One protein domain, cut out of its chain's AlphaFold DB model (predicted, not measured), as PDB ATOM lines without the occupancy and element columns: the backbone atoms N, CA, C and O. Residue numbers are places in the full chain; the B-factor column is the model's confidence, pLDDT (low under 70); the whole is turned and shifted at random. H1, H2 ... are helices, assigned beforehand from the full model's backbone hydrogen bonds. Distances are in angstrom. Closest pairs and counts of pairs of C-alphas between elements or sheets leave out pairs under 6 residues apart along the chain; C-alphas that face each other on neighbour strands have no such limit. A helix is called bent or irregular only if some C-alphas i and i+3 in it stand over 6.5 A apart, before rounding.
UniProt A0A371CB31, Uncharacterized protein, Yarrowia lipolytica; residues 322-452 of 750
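What this domain is: This is residues 322 to 452 of the 750 residues of an uncharacterized protein of Yarrowia lipolytica (UniProt A0A371CB31). You are looking at a flat slab of helices in two staggered rows, H2, H5 and H8 in one and H3, H6 and H9 in the other, with H1 at one edge and short H4 and H7 across one end. H2, H5, H6 and H8 make a bundle, helices side by side. The printed part has 131 residues with nine named helices, H1 to H9 in order, and no named strand: all helix. It is compact, radius of gyration of the C-alphas 14.3 A, spanning 41 by 38 by 18 A.

Where its parts are: Find C-alpha 325 at (25.572, 12.144, 2.609), where H1, residues 325 to 331, begins. Next come H2, residues 339 to 352, 19.9 A from first to last C-alpha, H3, residues 356 to 360, and H4, residues 363 to 371. H5, residues 373 to 392, is longest at 29.4 A. Then read H6, residues 402 to 415, 20.4 A, H7, residues 417 to 421, H8, residues 423 to 436, 20.4 A, and H9, residues 438 to 450, 19.8 A, ending at C-alpha 450 (34.855, -0.527, 37.797). H9 is irregular: C-alphas 439 and 442 are 7.1 A apart.

How they stand to each other: Start at the hub, H6, which touches six helices, among them H3, closest C-alphas Ile 356 and Ala 404, 6.0 A. H5 and H6 form a hairpin, closest C-alphas Ala 383 and Ala 405, 5.7 A. H5 touches H8 at Ala 384 and Val 432, closest C-alphas 5.2 A. H8 and H9 form another hairpin, at a shallow tilt of 15 degrees. H1 is close to H2 but not clearly touching, closest C-alphas Leu 328 and Leu 345, 7.3 A. Every O i to N i+4 pair is within hydrogen-bond range in H1, H2, H3, H4, H5 and H8, against 9 of 10 in H6, 7 of 9 in H9 and 0 of 1 in H7, where 2 of 2 O i to N i+3 pairs are.

The domain as a whole: The C-alphas farthest apart, Glu 326 and Gly 452, are 42.5 A apart. The printed part has no cut and no long link. Look for pLDDT under 70 at residues 322 to 345, 352 and 390 to 400.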
ATOM      1  N   CYS A 322      18.241  16.087   6.757       39.97
ATOM      2  CA  CYS A 322      19.296  16.056   5.741       39.97
ATOM      3  C   CYS A 322      19.111  14.751   4.965       39.97
ATOM      4  O   CYS A 322      19.115  13.653   5.540       39.97
ATOM      5  N   GLU A 323      18.834  14.873   3.671       37.66
ATOM      6  CA  GLU A 323      18.444  13.721   2.865       37.66
ATOM      7  C   GLU A 323      19.662  12.948   2.352       37.66
ATOM      8  O   GLU A 323      19.564  11.718   2.286       37.66
ATOM      9  N   SER A 324      20.802  13.618   2.112       49.84
ATOM     10  CA  SER A 324      21.998  13.035   1.485       49.84
ATOM     11  C   SER A 324      23.290  13.131   2.317       49.84
ATOM     12  O   SER A 324      23.466  14.016   3.153       49.84
ATOM     13  N   GLU A 325      24.209  12.196   2.052       48.41
ATOM     14  CA  GLU A 325      25.572  12.144   2.609       48.41
ATOM     15  C   GLU A 325      26.421  13.354   2.155       48.41
ATOM     16  O   GLU A 325      27.157  13.919   2.957       48.41
ATOM     17  N   GLU A 326      26.220  13.855   0.928       50.94
ATOM     18  CA  GLU A 326      26.923  15.028   0.368       50.94
ATOM     19  C   GLU A 326      26.624  16.345   1.109       50.94
ATOM     20  O   GLU A 326      27.517  17.167   1.334       50.94
ATOM     21  N   GLN A 327      25.378  16.556   1.548       49.19
ATOM     22  CA  GLN A 327      25.011  17.721   2.373       49.19
ATOM     23  C   GLN A 327      25.708  17.679   3.743       49.19
ATOM     24  O   GLN A 327      26.032  18.712   4.331       49.19
ATOM     25  N   LEU A 328      25.970  16.468   4.229       50.19
ATOM     26  CA  LEU A 328      26.626  16.169   5.495       50.19
ATOM     27  C   LEU A 328      28.144  16.388   5.413       50.19
ATOM     28  O   LEU A 328      28.729  17.001   6.307       50.19
ATOM     29  N   GLU A 329      28.765  15.968   4.311       52.25
ATOM     30  CA  GLU A 329      30.165  16.265   3.986       52.25
ATOM     31  C   GLU A 329      30.395  17.769   3.782       52.25
ATOM     32  O   GLU A 329      31.396  18.317   4.245       52.25
ATOM     33  N   THR A 330      29.426  18.469   3.188       49.94
ATOM     34  CA  THR A 330      29.470  19.928   3.013       49.94
ATOM     35  C   THR A 330      29.338  20.667   4.349       49.94
ATOM     36  O   THR A 330      30.094  21.605   4.599       49.94
ATOM     37  N   ALA A 331      28.461  20.226   5.261       47.94
ATOM     38  CA  ALA A 331      28.382  20.774   6.622       47.94
ATOM     39  C   ALA A 331      29.684  20.540   7.412       47.94
ATOM     40  O   ALA A 331      30.155  21.421   8.135       47.94
ATOM     41  N   LEU A 332      30.312  19.380   7.206       47.47
ATOM     42  CA  LEU A 332      31.656  19.077   7.683       47.47
ATOM     43  C   LEU A 332      32.755  19.777   6.876       47.47
ATOM     44  O   LEU A 332      33.904  19.635   7.234       47.47
ATOM     45  N   SER A 333      32.510  20.557   5.825       46.03
ATOM     46  CA  SER A 333      33.586  21.293   5.127       46.03
ATOM     47  C   SER A 333      33.881  22.667   5.752       46.03
ATOM     48  O   SER A 333      34.903  23.289   5.454       46.03
ATOM     49  N   ALA A 334      33.037  23.126   6.685       45.72
ATOM     50  CA  ALA A 334      33.198  24.400   7.382       45.72
ATOM     51  C   ALA A 334      34.476  24.437   8.247       45.72
ATOM     52  O   ALA A 334      34.807  23.477   8.949       45.72
ATOM     53  N   LYS A 335      35.195  25.571   8.242       46.72
ATOM     54  CA  LYS A 335      36.434  25.750   9.031       46.72
ATOM     55  C   LYS A 335      36.218  25.580  10.543       46.72
ATOM     56  O   LYS A 335      37.150  25.174  11.236       46.72
ATOM     57  N   THR A 336      35.011  25.841  11.049       48.22
ATOM     58  CA  THR A 336      34.633  25.701  12.464       48.22
ATOM     59  C   THR A 336      33.328  24.910  12.608       48.22
ATOM     60  O   THR A 336      32.333  25.186  11.940       48.22
ATOM     61  N   VAL A 337      33.326  23.907  13.492       54.09
ATOM     62  CA  VAL A 337      32.134  23.118  13.848       54.09
ATOM     63  C   VAL A 337      31.574  23.681  15.155       54.09
ATOM     64  O   VAL A 337      32.315  23.826  16.122       54.09
ATOM     65  N   SER A 338      30.285  24.028  15.195       60.16
ATOM     66  CA  SER A 338      29.614  24.465  16.429       60.16
ATOM     67  C   SER A 338      28.975  23.270  17.147       60.16
ATOM     68  O   SER A 338      28.703  22.241  16.527       60.16
ATOM     69  N   VAL A 339      28.668  23.413  18.439       62.78
ATOM     70  CA  VAL A 339      27.967  22.375  19.222       62.78
ATOM     71  C   VAL A 339      26.589  22.055  18.627       62.78
ATOM     72  O   VAL A 339      26.198  20.890  18.547       62.78
ATOM     73  N   ALA A 340      25.873  23.068  18.130       59.03
ATOM     74  CA  ALA A 340      24.584  22.883  17.467       59.03
ATOM     75  C   ALA A 340      24.719  22.071  16.166       59.03
ATOM     76  O   ALA A 340      23.925  21.163  15.926       59.03
ATOM     77  N   HIS A 341      25.755  22.346  15.361       61.09
ATOM     78  CA  HIS A 341      26.053  21.562  14.158       61.09
ATOM     79  C   HIS A 341      26.398  20.114  14.515       61.09
ATOM     80  O   HIS A 341      25.883  19.188  13.896       61.09
ATOM     81  N   LEU A 342      27.221  19.907  15.544       69.38
ATOM     82  CA  LEU A 342      27.639  18.575  15.971       69.38
ATOM     83  C   LEU A 342      26.472  17.733  16.508       69.38
ATOM     84  O   LEU A 342      26.402  16.534  16.235       69.38
ATOM     85  N   THR A 343      25.536  18.365  17.217       67.62
ATOM     86  CA  THR A 343      24.312  17.723  17.718       67.62
ATOM     87  C   THR A 343      23.445  17.229  16.557       67.62
ATOM     88  O   THR A 343      23.053  16.063  16.525       67.62
ATOM     89  N   GLU A 344      23.211  18.080  15.553       63.56
ATOM     90  CA  GLU A 344      22.406  17.719  14.380       63.56
ATOM     91  C   GLU A 344      23.085  16.639  13.524       63.56
ATOM     92  O   GLU A 344      22.449  15.663  13.129       63.56
ATOM     93  N   LEU A 345      24.399  16.752  13.298       68.56
ATOM     94  CA  LEU A 345      25.163  15.729  12.584       68.56
ATOM     95  C   LEU A 345      25.082  14.384  13.311       68.56
ATOM     96  O   LEU A 345      24.753  13.377  12.693       68.56
ATOM     97  N   THR A 346      25.291  14.358  14.628       75.12
ATOM     98  CA  THR A 346      25.199  13.127  15.431       75.12
ATOM     99  C   THR A 346      23.835  12.460  15.277       75.12
ATOM    100  O   THR A 346      23.754  11.261  14.998       75.12
ATOM    101  N   ARG A 347      22.755  13.243  15.378       73.50
ATOM    102  CA  ARG A 347      21.386  12.773  15.156       73.50
ATOM    103  C   ARG A 347      21.217  12.149  13.773       73.50
ATOM    104  O   ARG A 347      20.655  11.061  13.673       73.50
ATOM    105  N   LEU A 348      21.707  12.803  12.723       70.25
ATOM    106  CA  LEU A 348      21.605  12.315  11.347       70.25
ATOM    107  C   LEU A 348      22.390  11.025  11.125       70.25
ATOM    108  O   LEU A 348      21.843  10.087  10.550       70.25
ATOM    109  N   TYR A 349      23.629  10.949  11.616       75.88
ATOM    110  CA  TYR A 349      24.440   9.736  11.522       75.88
ATOM    111  C   TYR A 349      23.715   8.541  12.154       75.88
ATOM    112  O   TYR A 349      23.653   7.471  11.550       75.88
ATOM    113  N   ILE A 350      23.078   8.745  13.312       77.19
ATOM    114  CA  ILE A 350      22.252   7.716  13.957       77.19
ATOM    115  C   ILE A 350      20.995   7.418  13.130       77.19
ATOM    116  O   ILE A 350      20.687   6.262  12.862       77.19
ATOM    117  N   MET A 351      20.271   8.446  12.686       72.56
ATOM    118  CA  MET A 351      19.011   8.342  11.933       72.56
ATOM    119  C   MET A 351      19.148   7.792  10.508       72.56
ATOM    120  O   MET A 351      18.132   7.523   9.869       72.56
ATOM    121  N   LYS A 352      20.367   7.699   9.980       69.69
ATOM    122  CA  LYS A 352      20.662   7.220   8.622       69.69
ATOM    123  C   LYS A 352      21.578   5.996   8.612       69.69
ATOM    124  O   LYS A 352      21.821   5.453   7.542       69.69
ATOM    125  N   GLY A 353      22.083   5.566   9.772       70.06
ATOM    126  CA  GLY A 353      23.046   4.463   9.870       70.06
ATOM    127  C   GLY A 353      24.387   4.756   9.205       70.06
ATOM    128  O   GLY A 353      25.035   3.849   8.692       70.06
ATOM    129  N   LEU A 354      24.794   6.026   9.187       73.81
ATOM    130  CA  LEU A 354      26.096   6.425   8.662       73.81
ATOM    131  C   LEU A 354      27.197   6.066   9.667       73.81
ATOM    132  O   LEU A 354      26.952   5.916  10.869       73.81
ATOM    133  N   ASP A 355      28.436   5.952   9.190       79.31
ATOM    134  CA  ASP A 355      29.564   5.581  10.046       79.31
ATOM    135  C   ASP A 355      29.940   6.706  11.021       79.31
ATOM    136  O   ASP A 355      30.762   7.571  10.716       79.31
ATOM    137  N   ILE A 356      29.362   6.668  12.225       82.19
ATOM    138  CA  ILE A 356      29.583   7.655  13.293       82.19
ATOM    139  C   ILE A 356      31.068   7.833  13.646       82.19
ATOM    140  O   ILE A 356      31.472   8.900  14.108       82.19
ATOM    141  N   LYS A 357      31.915   6.827  13.377       83.81
ATOM    142  CA  LYS A 357      33.359   6.940  13.605       83.81
ATOM    143  C   LYS A 357      33.985   8.006  12.714       83.81
ATOM    144  O   LYS A 357      34.907   8.668  13.177       83.81
ATOM    145  N   LYS A 358      33.488   8.205  11.486       80.44
ATOM    146  CA  LYS A 358      33.962   9.280  10.599       80.44
ATOM    147  C   LYS A 358      33.709  10.657  11.213       80.44
ATOM    148  O   LYS A 358      34.616  11.479  11.220       80.44
ATOM    149  N   LEU A 359      32.520  10.877  11.783       81.06
ATOM    150  CA  LEU A 359      32.166  12.137  12.443       81.06
ATOM    151  C   LEU A 359      33.058  12.414  13.656       81.06
ATOM    152  O   LEU A 359      33.623  13.492  13.784       81.06
ATOM    153  N   ILE A 360      33.182  11.436  14.557       83.12
ATOM    154  CA  ILE A 360      33.854  11.630  15.848       83.12
ATOM    155  C   ILE A 360      35.380  11.715  15.704       83.12
ATOM    156  O   ILE A 360      36.035  12.437  16.459       83.12
ATOM    157  N   LYS A 361      35.949  11.012  14.716       82.56
ATOM    158  CA  LYS A 361      37.382  11.074  14.390       82.56
ATOM    159  C   LYS A 361      37.759  12.262  13.505       82.56
ATOM    160  O   LYS A 361      38.938  12.410  13.186       82.56
ATOM    161  N   ASP A 362      36.801  13.088  13.089       79.06
ATOM    162  CA  ASP A 362      37.126  14.330  12.398       79.06
ATOM    163  C   ASP A 362      37.990  15.212  13.319       79.06
ATOM    164  O   ASP A 362      37.565  15.503  14.441       79.06
ATOM    165  N   PRO A 363      39.171  15.687  12.879       77.12
ATOM    166  CA  PRO A 363      40.094  16.424  13.739       77.12
ATOM    167  C   PRO A 363      39.482  17.643  14.442       77.12
ATOM    168  O   PRO A 363      39.932  18.015  15.525       77.12
ATOM    169  N   ARG A 364      38.465  18.286  13.855       72.94
ATOM    170  CA  ARG A 364      37.784  19.440  14.469       72.94
ATOM    171  C   ARG A 364      36.843  19.000  15.578       72.94
ATOM    172  O   ARG A 364      36.807  19.631  16.629       72.94
ATOM    173  N   VAL A 365      36.121  17.905  15.356       76.44
ATOM    174  CA  VAL A 365      35.237  17.298  16.355       76.44
ATOM    175  C   VAL A 365      36.062  16.738  17.508       76.44
ATOM    176  O   VAL A 365      35.766  17.024  18.664       76.44
ATOM    177  N   THR A 366      37.153  16.033  17.211       80.38
ATOM    178  CA  THR A 366      38.076  15.513  18.226       80.38
ATOM    179  C   THR A 366      38.677  16.634  19.081       80.38
ATOM    180  O   THR A 366      38.763  16.496  20.300       80.38
ATOM    181  N   ARG A 367      39.048  17.781  18.491       77.75
ATOM    182  CA  ARG A 367      39.516  18.950  19.262       77.75
ATOM    183  C   ARG A 367      38.454  19.483  20.219       77.75
ATOM    184  O   ARG A 367      38.779  19.783  21.359       77.75
ATOM    185  N   LEU A 368      37.199  19.569  19.778       74.75
ATOM    186  CA  LEU A 368      36.096  20.023  20.628       74.75
ATOM    187  C   LEU A 368      35.856  19.054  21.792       74.75
ATOM    188  O   LEU A 368      35.827  19.478  22.943       74.75
ATOM    189  N   LEU A 369      35.777  17.753  21.501       80.62
ATOM    190  CA  LEU A 369      35.558  16.706  22.503       80.62
ATOM    191  C   LEU A 369      36.691  16.598  23.531       80.62
ATOM    192  O   LEU A 369      36.441  16.255  24.683       80.62
ATOM    193  N   THR A 370      37.932  16.879  23.125       76.94
ATOM    194  CA  THR A 370      39.079  16.896  24.047       76.94
ATOM    195  C   THR A 370      39.177  18.198  24.840       76.94
ATOM    196  O   THR A 370      39.720  18.187  25.941       76.94
ATOM    197  N   SER A 371      38.640  19.308  24.320       72.50
ATOM    198  CA  SER A 371      38.629  20.599  25.017       72.50
ATOM    199  C   SER A 371      37.523  20.732  26.065       72.50
ATOM    200  O   SER A 371      37.707  21.462  27.035       72.50
ATOM    201  N   ASP A 372      36.393  20.043  25.880       76.31
ATOM    202  CA  ASP A 372      35.209  20.197  26.724       76.31
ATOM    203  C   ASP A 372      34.419  18.881  26.842       76.31
ATOM    204  O   ASP A 372      33.899  18.337  25.863       76.31
ATOM    205  N   THR A 373      34.318  18.375  28.075       75.56
ATOM    206  CA  THR A 373      33.608  17.124  28.391       75.56
ATOM    207  C   THR A 373      32.089  17.276  28.226       75.56
ATOM    208  O   THR A 373      31.410  16.297  27.895       75.56
ATOM    209  N   ASP A 374      31.548  18.491  28.361       78.00
ATOM    210  CA  ASP A 374      30.113  18.754  28.217       78.00
ATOM    211  C   ASP A 374      29.643  18.518  26.780       78.00
ATOM    212  O   ASP A 374      28.529  18.044  26.555       78.00
ATOM    213  N   ILE A 375      30.514  18.739  25.790       77.56
ATOM    214  CA  ILE A 375      30.206  18.450  24.385       77.56
ATOM    215  C   ILE A 375      29.944  16.954  24.198       77.56
ATOM    216  O   ILE A 375      28.944  16.581  23.587       77.56
ATOM    217  N   GLY A 376      30.788  16.086  24.763       82.81
ATOM    218  CA  GLY A 376      30.589  14.636  24.701       82.81
ATOM    219  C   GLY A 376      29.275  14.195  25.355       82.81
ATOM    220  O   GLY A 376      28.555  13.349  24.815       82.81
ATOM    221  N   LEU A 377      28.912  14.830  26.470       82.12
ATOM    222  CA  LEU A 377      27.649  14.589  27.163       82.12
ATOM    223  C   LEU A 377      26.425  15.056  26.351       82.12
ATOM    224  O   LEU A 377      25.405  14.361  26.323       82.12
ATOM    225  N   ILE A 378      26.524  16.183  25.640       80.12
ATOM    226  CA  ILE A 378      25.478  16.670  24.725       80.12
ATOM    227  C   ILE A 378      25.215  15.643  23.616       80.12
ATOM    228  O   ILE A 378      24.058  15.321  23.337       80.12
ATOM    229  N   LEU A 379      26.264  15.053  23.031       84.75
ATOM    230  CA  LEU A 379      26.099  14.036  21.983       84.75
ATOM    231  C   LEU A 379      25.470  12.744  22.517       84.75
ATOM    232  O   LEU A 379      24.581  12.178  21.878       84.75
ATOM    233  N   ALA A 380      25.888  12.300  23.705       86.44
ATOM    234  CA  ALA A 380      25.281  11.159  24.391       86.44
ATOM    235  C   ALA A 380      23.787  11.398  24.686       86.44
ATOM    236  O   ALA A 380      22.956  10.498  24.515       86.44
ATOM    237  N   THR A 381      23.436  12.625  25.080       84.81
ATOM    238  CA  THR A 381      22.049  13.043  25.315       84.81
ATOM    239  C   THR A 381      21.226  12.959  24.032       84.81
ATOM    240  O   THR A 381      20.142  12.371  24.041       84.81
ATOM    241  N   GLU A 382      21.744  13.481  22.918       83.31
ATOM    242  CA  GLU A 382      21.048  13.441  21.630       83.31
ATOM    243  C   GLU A 382      20.815  12.001  21.157       83.31
ATOM    244  O   GLU A 382      19.709  11.654  20.742       83.31
ATOM    245  N   ALA A 383      21.799  11.112  21.315       86.50
ATOM    246  CA  ALA A 383      21.624   9.695  20.995       86.50
ATOM    247  C   ALA A 383      20.506   9.032  21.821       86.50
ATOM    248  O   ALA A 383      19.699   8.265  21.282       86.50
ATOM    249  N   ALA A 384      20.405   9.358  23.114       83.12
ATOM    250  CA  ALA A 384      19.321   8.883  23.972       83.12
ATOM    251  C   ALA A 384      17.945   9.429  23.549       83.12
ATOM    252  O   ALA A 384      16.950   8.695  23.598       83.12
ATOM    253  N   LEU A 385      17.879  10.686  23.100       80.00
ATOM    254  CA  LEU A 385      16.656  11.286  22.562       80.00
ATOM    255  C   LEU A 385      16.215  10.592  21.271       80.00
ATOM    256  O   LEU A 385      15.061  10.165  21.180       80.00
ATOM    257  N   VAL A 386      17.131  10.387  20.321       77.19
ATOM    258  CA  VAL A 386      16.858   9.672  19.063       77.19
ATOM    259  C   VAL A 386      16.352   8.254  19.327       77.19
ATOM    260  O   VAL A 386      15.364   7.826  18.724       77.19
ATOM    261  N   ALA A 387      16.965   7.538  20.275       78.31
ATOM    262  CA  ALA A 387      16.530   6.198  20.660       78.31
ATOM    263  C   ALA A 387      15.083   6.176  21.176       78.31
ATOM    264  O   ALA A 387      14.260   5.359  20.748       78.31
ATOM    265  N   LYS A 388      14.750   7.122  22.060       75.88
ATOM    266  CA  LYS A 388      13.406   7.264  22.628       75.88
ATOM    267  C   LYS A 388      12.367   7.631  21.566       75.88
ATOM    268  O   LYS A 388      11.269   7.072  21.565       75.88
ATOM    269  N   GLU A 389      12.695   8.561  20.671       71.94
ATOM    270  CA  GLU A 389      11.809   8.981  19.582       71.94
ATOM    271  C   GLU A 389      11.519   7.836  18.602       71.94
ATOM    272  O   GLU A 389      10.354   7.607  18.263       71.94
ATOM    273  N   SER A 390      12.549   7.078  18.210       69.94
ATOM    274  CA  SER A 390      12.417   5.899  17.340       69.94
ATOM    275  C   SER A 390      11.482   4.842  17.944       69.94
ATOM    276  O   SER A 390      10.628   4.281  17.254       69.94
ATOM    277  N   ASN A 391      11.566   4.619  19.259       68.31
ATOM    278  CA  ASN A 391      10.705   3.661  19.948       68.31
ATOM    279  C   ASN A 391       9.228   4.113  20.020       68.31
ATOM    280  O   ASN A 391       8.319   3.290  19.888       68.31
ATOM    281  N   ASN A 392       8.982   5.415  20.212       60.62
ATOM    282  CA  ASN A 392       7.637   5.958  20.439       60.62
ATOM    283  C   ASN A 392       6.841   6.231  19.150       60.62
ATOM    284  O   ASN A 392       5.614   6.154  19.181       60.62
ATOM    285  N   ASN A 393       7.495   6.530  18.023       55.25
ATOM    286  CA  ASN A 393       6.813   6.892  16.775       55.25
ATOM    287  C   ASN A 393       6.810   5.738  15.764       55.25
ATOM    288  O   ASN A 393       7.814   5.483  15.103       55.25
ATOM    289  N   SER A 394       5.658   5.086  15.553       47.06
ATOM    290  CA  SER A 394       5.508   3.992  14.574       47.06
ATOM    291  C   SER A 394       5.881   4.380  13.138       47.06
ATOM    292  O   SER A 394       6.377   3.531  12.408       47.06
ATOM    293  N   ASN A 395       5.722   5.655  12.765       43.34
ATOM    294  CA  ASN A 395       6.094   6.185  11.445       43.34
ATOM    295  C   ASN A 395       7.600   6.496  11.295       43.34
ATOM    296  O   ASN A 395       8.051   6.771  10.189       43.34
ATOM    297  N   ILE A 396       8.375   6.476  12.388       46.38
ATOM    298  CA  ILE A 396       9.829   6.749  12.408       46.38
ATOM    299  C   ILE A 396      10.643   5.462  12.634       46.38
ATOM    300  O   ILE A 396      11.849   5.447  12.387       46.38
ATOM    301  N   LYS A 397       9.984   4.355  13.012       40.94
ATOM    302  CA  LYS A 397      10.599   3.044  13.297       40.94
ATOM    303  C   LYS A 397      11.501   2.483  12.187       40.94
ATOM    304  O   LYS A 397      12.214   1.522  12.438       40.94
ATOM    305  N   SER A 398      11.494   3.062  10.985       46.75
ATOM    306  CA  SER A 398      12.302   2.629   9.842       46.75
ATOM    307  C   SER A 398      13.581   3.445   9.585       46.75
ATOM    308  O   SER A 398      14.112   3.336   8.483       46.75
ATOM    309  N   ARG A 399      14.051   4.316  10.498       56.62
ATOM    310  CA  ARG A 399      15.191   5.217  10.194       56.62
ATOM    311  C   ARG A 399      16.404   5.114  11.131       56.62
ATOM    312  O   ARG A 399      17.509   4.981  10.628       56.62
ATOM    313  N   ALA A 400      16.245   5.123  12.455       63.06
ATOM    314  CA  ALA A 400      17.413   5.080  13.347       63.06
ATOM    315  C   ALA A 400      18.141   3.729  13.309       63.06
ATOM    316  O   ALA A 400      17.513   2.707  13.580       63.06
ATOM    317  N   ASP A 401      19.451   3.741  13.038       73.12
ATOM    318  CA  ASP A 401      20.335   2.585  13.183       73.12
ATOM    319  C   ASP A 401      20.750   2.427  14.658       73.12
ATOM    320  O   ASP A 401      21.520   3.242  15.185       73.12
ATOM    321  N   PRO A 402      20.283   1.362  15.334       74.50
ATOM    322  CA  PRO A 402      20.658   1.053  16.709       74.50
ATOM    323  C   PRO A 402      22.177   0.942  16.904       74.50
ATOM    324  O   PRO A 402      22.703   1.319  17.954       74.50
ATOM    325  N   ASN A 403      22.898   0.454  15.889       81.00
ATOM    326  CA  ASN A 403      24.337   0.239  15.978       81.00
ATOM    327  C   ASN A 403      25.113   1.553  15.942       81.00
ATOM    328  O   ASN A 403      26.132   1.661  16.617       81.00
ATOM    329  N   ALA A 404      24.648   2.550  15.189       82.56
ATOM    330  CA  ALA A 404      25.272   3.868  15.150       82.56
ATOM    331  C   ALA A 404      25.189   4.565  16.519       82.56
ATOM    332  O   ALA A 404      26.190   5.106  16.989       82.56
ATOM    333  N   ALA A 405      24.040   4.474  17.203       85.50
ATOM    334  CA  ALA A 405      23.887   5.010  18.556       85.50
ATOM    335  C   ALA A 405      24.811   4.304  19.559       85.50
ATOM    336  O   ALA A 405      25.479   4.972  20.335       85.50
ATOM    337  N   ILE A 406      24.902   2.970  19.526       86.75
ATOM    338  CA  ILE A 406      25.776   2.209  20.439       86.75
ATOM    339  C   ILE A 406      27.259   2.503  20.163       86.75
ATOM    340  O   ILE A 406      28.009   2.783  21.096       86.75
ATOM    341  N   LYS A 407      27.669   2.511  18.886       87.44
ATOM    342  CA  LYS A 407      29.039   2.846  18.470       87.44
ATOM    343  C   LYS A 407      29.442   4.261  18.873       87.44
ATOM    344  O   LYS A 407      30.628   4.492  19.099       87.44
ATOM    345  N   LEU A 408      28.499   5.205  18.953       90.25
ATOM    346  CA  LEU A 408      28.789   6.551  19.441       90.25
ATOM    347  C   LEU A 408      29.329   6.498  20.872       90.25
ATOM    348  O   LEU A 408      30.384   7.069  21.115       90.25
ATOM    349  N   PHE A 409      28.659   5.792  21.790       91.81
ATOM    350  CA  PHE A 409      29.116   5.691  23.182       91.81
ATOM    351  C   PHE A 409      30.499   5.048  23.274       91.81
ATOM    352  O   PHE A 409      31.373   5.613  23.917       91.81
ATOM    353  N   GLU A 410      30.723   3.942  22.558       88.81
ATOM    354  CA  GLU A 410      32.039   3.285  22.495       88.81
ATOM    355  C   GLU A 410      33.128   4.226  21.947       88.81
ATOM    356  O   GLU A 410      34.250   4.257  22.438       88.81
ATOM    357  N   THR A 411      32.806   5.041  20.940       88.50
ATOM    358  CA  THR A 411      33.787   5.975  20.363       88.50
ATOM    359  C   THR A 411      34.014   7.187  21.276       88.50
ATOM    360  O   THR A 411      35.125   7.709  21.341       88.50
ATOM    361  N   LEU A 412      32.989   7.638  22.006       90.25
ATOM    362  CA  LEU A 412      33.108   8.716  22.988       90.25
ATOM    363  C   LEU A 412      33.980   8.302  24.176       90.25
ATOM    364  O   LEU A 412      34.762   9.129  24.636       90.25
ATOM    365  N   THR A 413      33.911   7.044  24.628       89.38
ATOM    366  CA  THR A 413      34.800   6.553  25.695       89.38
ATOM    367  C   THR A 413      36.268   6.557  25.278       89.38
ATOM    368  O   THR A 413      37.128   6.824  26.112       89.38
ATOM    369  N   ASP A 414      36.554   6.343  23.988       86.94
ATOM    370  CA  ASP A 414      37.917   6.410  23.451       86.94
ATOM    371  C   ASP A 414      38.424   7.858  23.318       86.94
ATOM    372  O   ASP A 414      39.592   8.135  23.582       86.94
ATOM    373  N   GLN A 415      37.572   8.789  22.864       84.62
ATOM    374  CA  GLN A 415      37.976  10.173  22.557       84.62
ATOM    375  C   GLN A 415      37.873  11.138  23.743       84.62
ATOM    376  O   GLN A 415      38.575  12.147  23.773       84.62
ATOM    377  N   CYS A 416      36.999  10.854  24.707       87.31
ATOM    378  CA  CYS A 416      36.769  11.681  25.887       87.31
ATOM    379  C   CYS A 416      36.687  10.786  27.142       87.31
ATOM    380  O   CYS A 416      35.602  10.581  27.695       87.31
ATOM    381  N   PRO A 417      37.821  10.225  27.616       87.12
ATOM    382  CA  PRO A 417      37.826   9.271  28.728       87.12
ATOM    383  C   PRO A 417      37.284   9.842  30.045       87.12
ATOM    384  O   PRO A 417      36.822   9.083  30.894       87.12
ATOM    385  N   SER A 418      37.289  11.170  30.218       87.06
ATOM    386  CA  SER A 418      36.693  11.845  31.381       87.06
ATOM    387  C   SER A 418      35.210  11.500  31.566       87.06
ATOM    388  O   SER A 418      34.748  11.413  32.705       87.06
ATOM    389  N   LEU A 419      34.481  11.200  30.481       89.12
ATOM    390  CA  LEU A 419      33.079  10.764  30.527       89.12
ATOM    391  C   LEU A 419      32.870   9.475  31.330       89.12
ATOM    392  O   LEU A 419      31.797   9.296  31.906       89.12
ATOM    393  N   LEU A 420      33.878   8.598  31.425       91.56
ATOM    394  CA  LEU A 420      33.788   7.346  32.189       91.56
ATOM    395  C   LEU A 420      33.673   7.565  33.701       91.56
ATOM    396  O   LEU A 420      33.306   6.634  34.414       91.56
ATOM    397  N   THR A 421      33.936   8.781  34.182       89.81
ATOM    398  CA  THR A 421      33.732   9.174  35.584       89.81
ATOM    399  C   THR A 421      32.413   9.923  35.813       89.81
ATOM    400  O   THR A 421      32.042  10.188  36.956       89.81
ATOM    401  N   THR A 422      31.666  10.231  34.746       88.88
ATOM    402  CA  THR A 422      30.457  11.063  34.787       88.88
ATOM    403  C   THR A 422      29.196  10.199  34.921       88.88
ATOM    404  O   THR A 422      28.846   9.496  33.974       88.88
ATOM    405  N   PRO A 423      28.428  10.283  36.030       88.06
ATOM    406  CA  PRO A 423      27.225   9.464  36.223       88.06
ATOM    407  C   PRO A 423      26.189   9.619  35.100       88.06
ATOM    408  O   PRO A 423      25.679   8.631  34.578       88.06
ATOM    409  N   LEU A 424      25.930  10.857  34.670       88.06
ATOM    410  CA  LEU A 424      24.906  11.157  33.666       88.06
ATOM    411  C   LEU A 424      25.201  10.508  32.299       88.06
ATOM    412  O   LEU A 424      24.278  10.132  31.575       88.06
ATOM    413  N   PHE A 425      26.478  10.298  31.964       92.69
ATOM    414  CA  PHE A 425      26.877   9.592  30.746       92.69
ATOM    415  C   PHE A 425      26.368   8.140  30.744       92.69
ATOM    416  O   PHE A 425      25.749   7.704  29.768       92.69
ATOM    417  N   TYR A 426      26.524   7.420  31.861       93.75
ATOM    418  CA  TYR A 426      25.997   6.059  32.016       93.75
ATOM    419  C   TYR A 426      24.471   6.026  32.008       93.75
ATOM    420  O   TYR A 426      23.893   5.115  31.418       93.75
ATOM    421  N   THR A 427      23.800   7.038  32.567       90.69
ATOM    422  CA  THR A 427      22.338   7.161  32.462       90.69
ATOM    423  C   THR A 427      21.890   7.185  30.997       90.69
ATOM    424  O   THR A 427      20.977   6.451  30.607       90.69
ATOM    425  N   HIS A 428      22.533   8.002  30.154       91.38
ATOM    426  CA  HIS A 428      22.217   8.072  28.724       91.38
ATOM    427  C   HIS A 428      22.547   6.769  27.994       91.38
ATOM    428  O   HIS A 428      21.722   6.286  27.214       91.38
ATOM    429  N   TRP A 429      23.695   6.159  28.295       93.31
ATOM    430  CA  TRP A 429      24.116   4.908  27.669       93.31
ATOM    431  C   TRP A 429      23.161   3.755  27.993       93.31
ATOM    432  O   TRP A 429      22.653   3.085  27.091       93.31
ATOM    433  N   LEU A 430      22.835   3.569  29.275       91.44
ATOM    434  CA  LEU A 430      21.894   2.547  29.731       91.44
ATOM    435  C   LEU A 430      20.508   2.757  29.116       91.44
ATOM    436  O   LEU A 430      19.894   1.790  28.663       91.44
ATOM    437  N   ASN A 431      20.036   4.005  29.012       86.75
ATOM    438  CA  ASN A 431      18.779   4.317  28.332       86.75
ATOM    439  C   ASN A 431      18.797   3.865  26.865       86.75
ATOM    440  O   ASN A 431      17.874   3.172  26.441       86.75
ATOM    441  N   VAL A 432      19.848   4.181  26.103       87.81
ATOM    442  CA  VAL A 432      19.989   3.734  24.705       87.81
ATOM    443  C   VAL A 432      19.969   2.209  24.608       87.81
ATOM    444  O   VAL A 432      19.197   1.651  23.823       87.81
ATOM    445  N   LEU A 433      20.729   1.515  25.460       88.44
ATOM    446  CA  LEU A 433      20.752   0.050  25.487       88.44
ATOM    447  C   LEU A 433      19.392  -0.559  25.848       88.44
ATOM    448  O   LEU A 433      19.012  -1.584  25.282       88.44
ATOM    449  N   THR A 434      18.605   0.075  26.726       80.31
ATOM    450  CA  THR A 434      17.262  -0.431  27.053       80.31
ATOM    451  C   THR A 434      16.311  -0.449  25.853       80.31
ATOM    452  O   THR A 434      15.426  -1.314  25.804       80.31
ATOM    453  N   TYR A 435      16.501   0.456  24.886       78.88
ATOM    454  CA  TYR A 435      15.708   0.519  23.656       78.88
ATOM    455  C   TYR A 435      16.262  -0.383  22.552       78.88
ATOM    456  O   TYR A 435      15.480  -1.015  21.844       78.88
ATOM    457  N   PHE A 436      17.587  -0.461  22.421       79.25
ATOM    458  CA  PHE A 436      18.240  -1.010  21.232       79.25
ATOM    459  C   PHE A 436      18.989  -2.328  21.439       79.25
ATOM    460  O   PHE A 436      18.875  -3.212  20.592       79.25
ATOM    461  N   ASP A 437      19.710  -2.506  22.548       81.06
ATOM    462  CA  ASP A 437      20.454  -3.743  22.819       81.06
ATOM    463  C   ASP A 437      20.558  -4.035  24.321       81.06
ATOM    464  O   ASP A 437      21.514  -3.679  25.014       81.06
ATOM    465  N   LYS A 438      19.561  -4.764  24.827       81.12
ATOM    466  CA  LYS A 438      19.480  -5.138  26.245       81.12
ATOM    467  C   LYS A 438      20.583  -6.105  26.684       81.12
ATOM    468  O   LYS A 438      20.778  -6.259  27.885       81.12
ATOM    469  N   ARG A 439      21.283  -6.772  25.756       83.56
ATOM    470  CA  ARG A 439      22.302  -7.783  26.095       83.56
ATOM    471  C   ARG A 439      23.568  -7.142  26.663       83.56
ATOM    472  O   ARG A 439      24.231  -7.753  27.490       83.56
ATOM    473  N   ARG A 440      23.870  -5.905  26.259       86.00
ATOM    474  CA  ARG A 440      25.075  -5.164  26.673       86.00
ATOM    475  C   ARG A 440      24.920  -4.382  27.977       86.00
ATOM    476  O   ARG A 440      25.887  -3.795  28.448       86.00
ATOM    477  N   VAL A 441      23.726  -4.379  28.573       88.62
ATOM    478  CA  VAL A 441      23.438  -3.628  29.807       88.62
ATOM    479  C   VAL A 441      24.362  -4.050  30.951       88.62
ATOM    480  O   VAL A 441      24.904  -3.183  31.625       88.62
ATOM    481  N   GLY A 442      24.597  -5.357  31.124       88.06
ATOM    482  CA  GLY A 442      25.491  -5.875  32.166       88.06
ATOM    483  C   GLY A 442      26.914  -5.346  32.052       88.06
ATOM    484  O   GLY A 442      27.451  -4.835  33.022       88.06
ATOM    485  N   HIS A 443      27.470  -5.366  30.838       90.62
ATOM    486  CA  HIS A 443      28.818  -4.864  30.581       90.62
ATOM    487  C   HIS A 443      28.968  -3.378  30.939       90.62
ATOM    488  O   HIS A 443      29.957  -2.984  31.545       90.62
ATOM    489  N   VAL A 444      27.973  -2.546  30.608       92.44
ATOM    490  CA  VAL A 444      28.005  -1.113  30.950       92.44
ATOM    491  C   VAL A 444      27.853  -0.882  32.455       92.44
ATOM    492  O   VAL A 444      28.484   0.026  32.989       92.44
ATOM    493  N   ILE A 445      27.060  -1.703  33.154       92.19
ATOM    494  CA  ILE A 445      26.962  -1.651  34.621       92.19
ATOM    495  C   ILE A 445      28.306  -2.021  35.261       92.19
ATOM    496  O   ILE A 445      28.790  -1.279  36.109       92.19
ATOM    497  N   GLU A 446      28.935  -3.114  34.827       90.94
ATOM    498  CA  GLU A 446      30.254  -3.534  35.322       90.94
ATOM    499  C   GLU A 446      31.320  -2.465  35.057       90.94
ATOM    500  O   GLU A 446      32.136  -2.171  35.928       90.94
ATOM    501  N   LEU A 447      31.284  -1.829  33.880       92.88
ATOM    502  CA  LEU A 447      32.180  -0.726  33.540       92.88
ATOM    503  C   LEU A 447      31.958   0.489  34.454       92.88
ATOM    504  O   LEU A 447      32.923   1.090  34.920       92.88
ATOM    505  N   MET A 448      30.702   0.841  34.735       94.31
ATOM    506  CA  MET A 448      30.347   1.927  35.654       94.31
ATOM    507  C   MET A 448      30.875   1.661  37.072       94.31
ATOM    508  O   MET A 448      31.459   2.551  37.691       94.31
ATOM    509  N   GLU A 449      30.699   0.434  37.572       90.50
ATOM    510  CA  GLU A 449      31.199   0.007  38.885       90.50
ATOM    511  C   GLU A 449      32.732   0.011  38.936       90.50
ATOM    512  O   GLU A 449      33.310   0.539  39.887       90.50
ATOM    513  N   ALA A 450      33.396  -0.499  37.894       92.25
ATOM    514  CA  ALA A 450      34.855  -0.527  37.797       92.25
ATOM    515  C   ALA A 450      35.482   0.878  37.782       92.25
ATOM    516  O   ALA A 450      36.577   1.067  38.309       92.25
ATOM    517  N   ASN A 451      34.781   1.870  37.224       91.62
ATOM    518  CA  ASN A 451      35.205   3.272  37.236       91.62
ATOM    519  C   ASN A 451      34.818   4.021  38.530       91.62
ATOM    520  O   ASN A 451      35.045   5.226  38.631       91.62
ATOM    521  N   GLY A 452      34.241   3.339  39.527       90.06
ATOM    522  CA  GLY A 452      33.920   3.925  40.832       90.06
ATOM    523  C   GLY A 452      32.801   4.970  40.795       90.06
ATOM    524  O   GLY A 452      32.732   5.842  41.664       90.06
TER     525      GLY A 452